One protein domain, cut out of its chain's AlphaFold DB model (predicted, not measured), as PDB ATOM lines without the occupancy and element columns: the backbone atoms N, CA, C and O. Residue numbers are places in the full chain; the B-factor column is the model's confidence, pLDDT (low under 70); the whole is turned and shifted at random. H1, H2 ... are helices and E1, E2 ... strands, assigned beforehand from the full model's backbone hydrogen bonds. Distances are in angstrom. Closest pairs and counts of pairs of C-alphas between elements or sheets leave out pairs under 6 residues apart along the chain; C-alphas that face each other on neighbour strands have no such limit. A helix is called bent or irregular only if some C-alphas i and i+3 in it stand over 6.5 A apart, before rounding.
ATOM      1  N   LEU A 108     -22.531 -12.688   5.840       39.62
ATOM      2  CA  LEU A 108     -23.041 -12.912   4.472       39.62
ATOM      3  C   LEU A 108     -24.530 -12.554   4.295       39.62
ATOM      4  O   LEU A 108     -24.933 -12.193   3.187       39.62
ATOM      5  N   CYS A 109     -25.320 -12.575   5.373       45.38
ATOM      6  CA  CYS A 109     -26.758 -12.281   5.374       45.38
ATOM      7  C   CYS A 109     -27.111 -11.012   6.182       45.38
ATOM      8  O   CYS A 109     -26.259 -10.414   6.838       45.38
ATOM      9  N   GLY A 110     -28.373 -10.570   6.108       64.56
ATOM     10  CA  GLY A 110     -28.867  -9.390   6.832       64.56
ATOM     11  C   GLY A 110     -28.163  -8.089   6.425       64.56
ATOM     12  O   GLY A 110     -27.974  -7.810   5.237       64.56
ATOM     13  N   ASN A 111     -27.747  -7.291   7.413       64.88
ATOM     14  CA  ASN A 111     -27.217  -5.944   7.187       64.88
ATOM     15  C   ASN A 111     -25.954  -5.902   6.306       64.88
ATOM     16  O   ASN A 111     -25.793  -4.951   5.550       64.88
ATOM     17  N   ASN A 112     -25.094  -6.931   6.279       65.25
ATOM     18  CA  ASN A 112     -23.959  -6.941   5.338       65.25
ATOM     19  C   ASN A 112     -24.396  -7.039   3.866       65.25
ATOM     20  O   ASN A 112     -23.720  -6.504   2.983       65.25
ATOM     21  N   LYS A 113     -25.542  -7.672   3.577       69.00
ATOM     22  CA  LYS A 113     -26.118  -7.709   2.224       69.00
ATOM     23  C   LYS A 113     -26.705  -6.347   1.849       69.00
ATOM     24  O   LYS A 113     -26.426  -5.860   0.758       69.00
ATOM     25  N   ILE A 114     -27.443  -5.705   2.759       71.00
ATOM     26  CA  ILE A 114     -28.012  -4.363   2.539       71.00
ATOM     27  C   ILE A 114     -26.901  -3.311   2.397       71.00
ATOM     28  O   ILE A 114     -26.947  -2.505   1.470       71.00
ATOM     29  N   HIS A 115     -25.857  -3.367   3.230       78.25
ATOM     30  CA  HIS A 115     -24.653  -2.552   3.073       78.25
ATOM     31  C   HIS A 115     -24.082  -2.715   1.659       78.25
ATOM     32  O   HIS A 115     -24.060  -1.761   0.892       78.25
ATOM     33  N   ARG A 116     -23.737  -3.939   1.234       73.12
ATOM     34  CA  ARG A 116     -23.190  -4.195  -0.116       73.12
ATOM     35  C   ARG A 116     -24.091  -3.730  -1.268       73.12
ATOM     36  O   ARG A 116     -23.560  -3.357  -2.308       73.12
ATOM     37  N   LEU A 117     -25.414  -3.766  -1.105       74.06
ATOM     38  CA  LEU A 117     -26.386  -3.287  -2.099       74.06
ATOM     39  C   LEU A 117     -26.574  -1.762  -2.093       74.06
ATOM     40  O   LEU A 117     -27.140  -1.219  -3.039       74.06
ATOM     41  N   THR A 118     -26.125  -1.064  -1.049       77.06
ATOM     42  CA  THR A 118     -26.224   0.400  -0.918       77.06
ATOM     43  C   THR A 118     -24.874   1.114  -1.054       77.06
ATOM     44  O   THR A 118     -24.835   2.293  -1.415       77.06
ATOM     45  N   THR A 119     -23.760   0.402  -0.859       68.69
ATOM     46  CA  THR A 119     -22.384   0.854  -1.113       68.69
ATOM     47  C   THR A 119     -22.198   1.195  -2.590       68.69
ATOM     48  O   THR A 119     -21.944   0.340  -3.435       68.69
ATOM     49  N   GLY A 120     -22.364   2.482  -2.893       67.75
ATOM     50  CA  GLY A 120     -22.459   3.019  -4.251       67.75
ATOM     51  C   GLY A 120     -23.397   4.228  -4.359       67.75
ATOM     52  O   GLY A 120     -23.328   4.950  -5.348       67.75
ATOM     53  N   GLY A 121     -24.249   4.475  -3.353       65.31
ATOM     54  CA  GLY A 121     -25.006   5.729  -3.189       65.31
ATOM     55  C   GLY A 121     -26.165   5.953  -4.170       65.31
ATOM     56  O   GLY A 121     -26.775   7.020  -4.156       65.31
ATOM     57  N   LYS A 122     -26.476   4.963  -5.016       72.00
ATOM     58  CA  LYS A 122     -27.543   5.007  -6.038       72.00
ATOM     59  C   LYS A 122     -28.810   4.243  -5.637       72.00
ATOM     60  O   LYS A 122     -29.701   4.057  -6.462       72.00
ATOM     61  N   SER A 123     -28.862   3.752  -4.403       79.44
ATOM     62  CA  SER A 123     -29.904   2.839  -3.947       79.44
ATOM     63  C   SER A 123     -31.063   3.618  -3.337       79.44
ATOM     64  O   SER A 123     -30.905   4.330  -2.346       79.44
ATOM     65  N   VAL A 124     -32.227   3.467  -3.966       85.62
ATOM     66  CA  VAL A 124     -33.501   4.036  -3.531       85.62
ATOM     67  C   VAL A 124     -34.188   3.020  -2.626       85.62
ATOM     68  O   VAL A 124     -34.377   1.873  -3.032       85.62
ATOM     69  N   LEU A 125     -34.581   3.433  -1.424       84.56
ATOM     70  CA  LEU A 125     -35.460   2.635  -0.572       84.56
ATOM     71  C   LEU A 125     -36.908   2.983  -0.910       84.56
ATOM     72  O   LEU A 125     -37.265   4.158  -0.933       84.56
ATOM     73  N   HIS A 126     -37.731   1.971  -1.157       85.12
ATOM     74  CA  HIS A 126     -39.175   2.096  -1.333       85.12
ATOM     75  C   HIS A 126     -39.841   1.075  -0.410       85.12
ATOM     76  O   HIS A 126     -39.466  -0.096  -0.418       85.12
ATOM     77  N   ILE A 127     -40.772   1.539   0.417       82.12
ATOM     78  CA  ILE A 127     -41.495   0.753   1.415       82.12
ATOM     79  C   ILE A 127     -42.979   0.911   1.104       82.12
ATOM     80  O   ILE A 127     -43.504   2.017   1.225       82.12
ATOM     81  N   ASP A 128     -43.639  -0.178   0.727       79.62
ATOM     82  CA  ASP A 128     -45.093  -0.228   0.589       79.62
ATOM     83  C   ASP A 128     -45.722  -0.695   1.908       79.62
ATOM     84  O   ASP A 128     -45.244  -1.634   2.548       79.62
ATOM     85  N   LEU A 129     -46.788  -0.019   2.322       77.06
ATOM     86  CA  LEU A 129     -47.514  -0.248   3.567       77.06
ATOM     87  C   LEU A 129     -48.994  -0.485   3.257       77.06
ATOM     88  O   LEU A 129     -49.561   0.157   2.371       77.06
ATOM     89  N   GLY A 130     -49.627  -1.368   4.024       76.12
ATOM     90  CA  GLY A 130     -51.062  -1.631   3.955       76.12
ATOM     91  C   GLY A 130     -51.667  -1.773   5.348       76.12
ATOM     92  O   GLY A 130     -51.015  -2.296   6.253       76.12
ATOM     93  N   ASP A 131     -52.905  -1.313   5.524       74.12
ATOM     94  CA  ASP A 131     -53.681  -1.535   6.746       74.12
ATOM     95  C   ASP A 131     -54.709  -2.674   6.592       74.12
ATOM     96  O   ASP A 131     -55.009  -3.154   5.498       74.12
ATOM     97  N   PHE A 132     -55.295  -3.101   7.713       75.75
ATOM     98  CA  PHE A 132     -56.321  -4.154   7.743       75.75
ATOM     99  C   PHE A 132     -57.657  -3.761   7.085       75.75
ATOM    100  O   PHE A 132     -58.560  -4.591   7.006       75.75
ATOM    101  N   LYS A 133     -57.814  -2.507   6.642       77.94
ATOM    102  CA  LYS A 133     -58.987  -2.007   5.913       77.94
ATOM    103  C   LYS A 133     -58.740  -1.958   4.399       77.94
ATOM    104  O   LYS A 133     -59.645  -1.578   3.661       77.94
ATOM    105  N   GLY A 134     -57.548  -2.347   3.940       76.81
ATOM    106  CA  GLY A 134     -57.154  -2.322   2.532       76.81
ATOM    107  C   GLY A 134     -56.638  -0.966   2.045       76.81
ATOM    108  O   GLY A 134     -56.410  -0.813   0.846       76.81
ATOM    109  N   ASN A 135     -56.429   0.012   2.935       79.31
ATOM    110  CA  ASN A 135     -55.758   1.256   2.563       79.31
ATOM    111  C   ASN A 135     -54.269   0.982   2.354       79.31
ATOM    112  O   ASN A 135     -53.656   0.264   3.147       79.31
ATOM    113  N   THR A 136     -53.673   1.595   1.332       82.50
ATOM    114  CA  THR A 136     -52.239   1.492   1.050       82.50
ATOM    115  C   THR A 136     -51.561   2.858   1.069       82.50
ATOM    116  O   THR A 136     -52.155   3.886   0.744       82.50
ATOM    117  N   ALA A 137     -50.292   2.868   1.465       81.12
ATOM    118  CA  ALA A 137     -49.422   4.035   1.450       81.12
ATOM    119  C   ALA A 137     -47.988   3.596   1.128       81.12
ATOM    120  O   ALA A 137     -47.669   2.412   1.212       81.12
ATOM    121  N   TYR A 138     -47.106   4.534   0.781       82.50
ATOM    122  CA  TYR A 138     -45.690   4.227   0.583       82.50
ATOM    123  C   TYR A 138     -44.774   5.306   1.166       82.50
ATOM    124  O   TYR A 138     -45.154   6.474   1.285       82.50
ATOM    125  N   ALA A 139     -43.552   4.901   1.503       84.25
ATOM    126  CA  ALA A 139     -42.447   5.769   1.892       84.25
ATOM    127  C   ALA A 139     -41.245   5.490   0.984       84.25
ATOM    128  O   ALA A 139     -40.817   4.344   0.845       84.25
ATOM    129  N   LYS A 140     -40.689   6.532   0.361       89.69
ATOM    130  CA  LYS A 140     -39.595   6.414  -0.606       89.69
ATOM    131  C   LYS A 140     -38.481   7.409  -0.310       89.69
ATOM    132  O   LYS A 140     -38.736   8.605  -0.242       89.69
ATOM    133  N   TYR A 141     -37.247   6.922  -0.220       88.31
ATOM    134  CA  TYR A 141     -36.040   7.706   0.054       88.31
ATOM    135  C   TYR A 141     -35.091   7.556  -1.132       88.31
ATOM    136  O   TYR A 141     -34.662   6.436  -1.430       88.31
ATOM    137  N   LYS A 142     -34.765   8.646  -1.844       89.25
ATOM    138  CA  LYS A 142     -33.873   8.541  -3.023       89.25
ATOM    139  C   LYS A 142     -32.447   8.151  -2.649       89.25
ATOM    140  O   LYS A 142     -31.758   7.534  -3.458       89.25
ATOM    141  N   HIS A 143     -32.023   8.508  -1.442       87.31
ATOM    142  CA  HIS A 143     -30.740   8.120  -0.888       87.31
ATOM    143  C   HIS A 143     -30.984   7.245   0.333       87.31
ATOM    144  O   HIS A 143     -31.470   7.720   1.357       87.31
ATOM    145  N   PHE A 144     -30.633   5.968   0.215       87.56
ATOM    146  CA  PHE A 144     -30.593   5.027   1.322       87.56
ATOM    147  C   PHE A 144     -29.244   4.313   1.339       87.56
ATOM    148  O   PHE A 144     -28.808   3.726   0.346       87.56
ATOM    149  N   PHE A 145     -28.584   4.374   2.489       87.06
ATOM    150  CA  PHE A 145     -27.327   3.696   2.751       87.06
ATOM    151  C   PHE A 145     -27.282   3.207   4.190       87.06
ATOM    152  O   PHE A 145     -27.783   3.875   5.095       87.06
ATOM    153  N   ILE A 146     -26.638   2.063   4.401       86.50
ATOM    154  CA  ILE A 146     -26.232   1.636   5.737       86.50
ATOM    155  C   ILE A 146     -24.736   1.346   5.725       86.50
ATOM    156  O   ILE A 146     -24.221   0.756   4.773       86.50
ATOM    157  N   GLY A 147     -24.029   1.776   6.767       83.38
ATOM    158  CA  GLY A 147     -22.594   1.526   6.899       83.38
ATOM    159  C   GLY A 147     -22.254   0.044   7.114       83.38
ATOM    160  O   GLY A 147     -23.130  -0.816   7.137       83.38
ATOM    161  N   ASP A 148     -20.971  -0.269   7.268       80.88
ATOM    162  CA  ASP A 148     -20.508  -1.631   7.556       80.88
ATOM    163  C   ASP A 148     -20.623  -1.994   9.056       80.88
ATOM    164  O   ASP A 148     -21.073  -1.198   9.889       80.88
ATOM    165  N   SER A 149     -20.168  -3.193   9.427       79.75
ATOM    166  CA  SER A 149     -20.150  -3.657  10.819       79.75
ATOM    167  C   SER A 149     -19.274  -2.815  11.761       79.75
ATOM    168  O   SER A 149     -19.595  -2.736  12.948       79.75
ATOM    169  N   SER A 150     -18.220  -2.149  11.268       84.00
ATOM    170  CA  SER A 150     -17.371  -1.257  12.076       84.00
ATOM    171  C   SER A 150     -18.129   0.011  12.479       84.00
ATOM    172  O   SER A 150     -18.062   0.450  13.626       84.00
ATOM    173  N   SER A 151     -18.964   0.521  11.570       85.69
ATOM    174  CA  SER A 151     -19.898   1.623  11.825       85.69
ATOM    175  C   SER A 151     -21.166   1.209  12.592       85.69
ATOM    176  O   SER A 151     -22.028   2.055  12.833       85.69
ATOM    177  N   LYS A 152     -21.300  -0.079  12.953       85.62
ATOM    178  CA  LYS A 152     -22.520  -0.695  13.513       85.62
ATOM    179  C   LYS A 152     -23.746  -0.520  12.597       85.62
ATOM    180  O   LYS A 152     -24.850  -0.255  13.065       85.62
ATOM    181  N   TYR A 153     -23.533  -0.653  11.286       85.50
ATOM    182  CA  TYR A 153     -24.539  -0.493  10.228       85.50
ATOM    183  C   TYR A 153     -25.345   0.806  10.319       85.50
ATOM    184  O   TYR A 153     -26.565   0.796  10.152       85.50
ATOM    185  N   LYS A 154     -24.666   1.923  10.613       91.94
ATOM    186  CA  LYS A 154     -25.290   3.245  10.756       91.94
ATOM    187  C   LYS A 154     -26.187   3.574   9.555       91.94
ATOM    188  O   LYS A 154     -25.707   3.524   8.424       91.94
ATOM    189  N   LEU A 155     -27.443   3.937   9.814       92.62
ATOM    190  CA  LEU A 155     -28.409   4.359   8.800       92.62
ATOM    191  C   LEU A 155     -28.068   5.747   8.252       92.62
ATOM    192  O   LEU A 155     -27.726   6.652   9.013       92.62
ATOM    193  N   THR A 156     -28.254   5.931   6.950       92.81
ATOM    194  CA  THR A 156     -28.284   7.233   6.285       92.81
ATOM    195  C   THR A 156     -29.454   7.254   5.306       92.81
ATOM    196  O   THR A 156     -29.494   6.450   4.370       92.81
ATOM    197  N   VAL A 157     -30.387   8.185   5.507       93.12
ATOM    198  CA  VAL A 157     -31.526   8.434   4.610       93.12
ATOM    199  C   VAL A 157     -31.676   9.917   4.284       93.12
ATOM    200  O   VAL A 157     -31.404  10.776   5.122       93.12
ATOM    201  N   SER A 158     -32.124  10.225   3.068       92.12
ATOM    202  CA  SER A 158     -32.587  11.561   2.676       92.12
ATOM    203  C   SER A 158     -33.497  11.497   1.441       92.12
ATOM    204  O   SER A 158     -33.728  10.422   0.877       92.12
ATOM    205  N   ASP A 159     -34.026  12.654   1.027       93.69
ATOM    206  CA  ASP A 159     -34.962  12.800  -0.094       93.69
ATOM    207  C   ASP A 159     -36.213  11.915   0.054       93.69
ATOM    208  O   ASP A 159     -36.525  11.092  -0.816       93.69
ATOM    209  N   TYR A 160     -36.918  12.085   1.179       94.38
ATOM    210  CA  TYR A 160     -38.217  11.462   1.419       94.38
ATOM    211  C   TYR A 160     -39.269  11.914   0.392       94.38
ATOM    212  O   TYR A 160     -39.339  13.078  -0.005       94.38
ATOM    213  N   SER A 161     -40.133  10.980   0.002       91.44
ATOM    214  CA  SER A 161     -41.348  11.210  -0.773       91.44
ATOM    215  C   SER A 161     -42.365  10.095  -0.511       91.44
ATOM    216  O   SER A 161     -41.992   8.929  -0.375       91.44
ATOM    217  N   GLY A 162     -43.653  10.435  -0.474       92.19
ATOM    218  CA  GLY A 162     -44.749   9.470  -0.354       92.19
ATOM    219  C   GLY A 162     -45.855   9.915   0.609       92.19
ATOM    220  O   GLY A 162     -45.696  10.918   1.304       92.19
ATOM    221  N   PRO A 163     -46.999   9.207   0.627       87.12
ATOM    222  CA  PRO A 163     -48.134   9.524   1.495       87.12
ATOM    223  C   PRO A 163     -48.050   8.916   2.908       87.12
ATOM    224  O   PRO A 163     -48.909   9.217   3.731       87.12
ATOM    225  N   ALA A 164     -47.071   8.053   3.210       82.31
ATOM    226  CA  ALA A 164     -47.023   7.314   4.482       82.31
ATOM    227  C   ALA A 164     -46.563   8.122   5.715       82.31
ATOM    228  O   ALA A 164     -46.698   7.635   6.833       82.31
ATOM    229  N   GLY A 165     -45.994   9.316   5.528       86.62
ATOM    230  CA  GLY A 165     -45.230  10.020   6.563       86.62
ATOM    231  C   GLY A 165     -43.745   9.618   6.596       86.62
ATOM    232  O   GLY A 165     -43.360   8.535   6.145       86.62
ATOM    233  N   ASP A 166     -42.900  10.525   7.089       88.75
ATOM    234  CA  ASP A 166     -41.432  10.393   7.125       88.75
ATOM    235  C   ASP A 166     -40.935   9.807   8.464       88.75
ATOM    236  O   ASP A 166     -40.123  10.392   9.186       88.75
ATOM    237  N   SER A 167     -41.466   8.643   8.844       84.44
ATOM    238  CA  SER A 167     -41.200   8.035  10.157       84.44
ATOM    239  C   SER A 167     -39.815   7.394  10.311       84.44
ATOM    240  O   SER A 167     -39.497   6.913  11.403       84.44
ATOM    241  N   LEU A 168     -38.989   7.370   9.254       86.00
ATOM    242  CA  LEU A 168     -37.615   6.847   9.287       86.00
ATOM    243  C   LEU A 168     -36.573   7.945   9.554       86.00
ATOM    244  O   LEU A 168     -35.496   7.655  10.066       86.00
ATOM    245  N   ASN A 169     -36.883   9.208   9.257       89.38
ATOM    246  CA  ASN A 169     -35.982  10.344   9.468       89.38
ATOM    247  C   ASN A 169     -35.537  10.537  10.941       89.38
ATOM    248  O   ASN A 169     -34.347  10.763  11.153       89.38
ATOM    249  N   PRO A 170     -36.370  10.304  11.980       89.94
ATOM    250  CA  PRO A 170     -35.900  10.305  13.375       89.94
ATOM    251  C   PRO A 170     -34.819   9.250  13.689       89.94
ATOM    252  O   PRO A 170     -34.055   9.403  14.640       89.94
ATOM    253  N   HIS A 171     -34.727   8.193  12.876       89.75
ATOM    254  CA  HIS A 171     -33.710   7.141  12.971       89.75
ATOM    255  C   HIS A 171     -32.455   7.446  12.136       89.75
ATOM    256  O   HIS A 171     -31.479   6.689  12.166       89.75
ATOM    257  N   ASN A 172     -32.455   8.532  11.361       94.00
ATOM    258  CA  ASN A 172     -31.356   8.882  10.472       94.00
ATOM    259  C   ASN A 172     -30.063   9.108  11.267       94.00
ATOM    260  O   ASN A 172     -30.021   9.834  12.261       94.00
ATOM    261  N   GLY A 173     -28.983   8.457  10.847       94.19
ATOM    262  CA  GLY A 173     -27.713   8.477  11.557       94.19
ATOM    263  C   GLY A 173     -27.633   7.585  12.800       94.19
ATOM    264  O   GLY A 173     -26.564   7.567  13.420       94.19
ATOM    265  N   MET A 174     -28.686   6.849  13.176       93.94
ATOM    266  CA  MET A 174     -28.614   5.877  14.274       93.94
ATOM    267  C   MET A 174     -27.881   4.602  13.852       93.94
ATOM    268  O   MET A 174     -27.794   4.257  12.671       93.94
ATOM    269  N   LYS A 175     -27.320   3.904  14.840       92.56
ATOM    270  CA  LYS A 175     -26.685   2.589  14.684       92.56
ATOM    271  C   LYS A 175     -27.739   1.491  14.794       92.56
ATOM    272  O   LYS A 175     -28.818   1.726  15.323       92.56
ATOM    273  N   PHE A 176     -27.436   0.301  14.288       86.25
ATOM    274  CA  PHE A 176     -28.344  -0.836  14.398       86.25
ATOM    275  C   PHE A 176     -28.185  -1.531  15.758       86.25
ATOM    276  O   PHE A 176     -27.081  -1.958  16.106       86.25
TER     277      PHE A 176
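This is residues 108 to 176 of the 221 residues of a protein of Mytilus coruscus (UniProt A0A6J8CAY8). A long, bent ribbon of three antiparallel strands has one short helix, H1, crossing the last part of its inner strand E2. The first part of E2 forms an extended hairpin with E1, its later part pairs with E3, and after E3 residues 162 to 176 fold back without a named element. The printed part has 69 residues, with H1, E1, E2 and E3 in chain order; the sheet order is E1, E2, E3. The class is mixed, helices and strands, with 32 residues in named elements, under half. It is only just compact, close to loose, with a radius of gyration of the C-alphas of 13.1 A, and elongated, spanning 41 by 24 by 21 A.

E2, residues 136 to 146, is 26.4 A long and bends by 79 degrees at residue 143. E1 is residues 125 to 130, 16.8 A, and E3 is residues 155 to 161, 17.5 A, ending at C-alpha 161 (-41.348, 11.210, -0.773). H1, residues 111 to 118, is 10.3 A long and begins at C-alpha 111 (-27.217, -5.944, 7.187).

The sheet is a meander, each strand the antiparallel neighbour of the one before, and twisted, with C-alphas up to 4.1 A off its best plane. E1 and E2 form a hairpin at 156 degrees, with N 127 and O 139 2.8 A apart, within hydrogen-bond range. E2 and E3 form another at 137 degrees, with N 145 and O 156 at 2.9 A. H1 is on the sheet at a height of 7.9 A, over E2, and runs across the strands at 88 degrees to E2 on the local plane, which is fitted to only just enough C-alphas, 6. Their closest C-alphas, of Thr 118 and Phe 145, are 5.1 A apart. In H1, every O i to N i+4 pair is within hydrogen-bond range.

The C-alphas farthest apart, of Lys 133 and Ser 150, are 42.1 A apart. The printed part has no cut; the link E1 to E2 is tight, and H1 to E1 and E2 to E3 are short. Mean pLDDT of the printed part is 81.7; residues 108 to 113 and 119 to 121 are under 70.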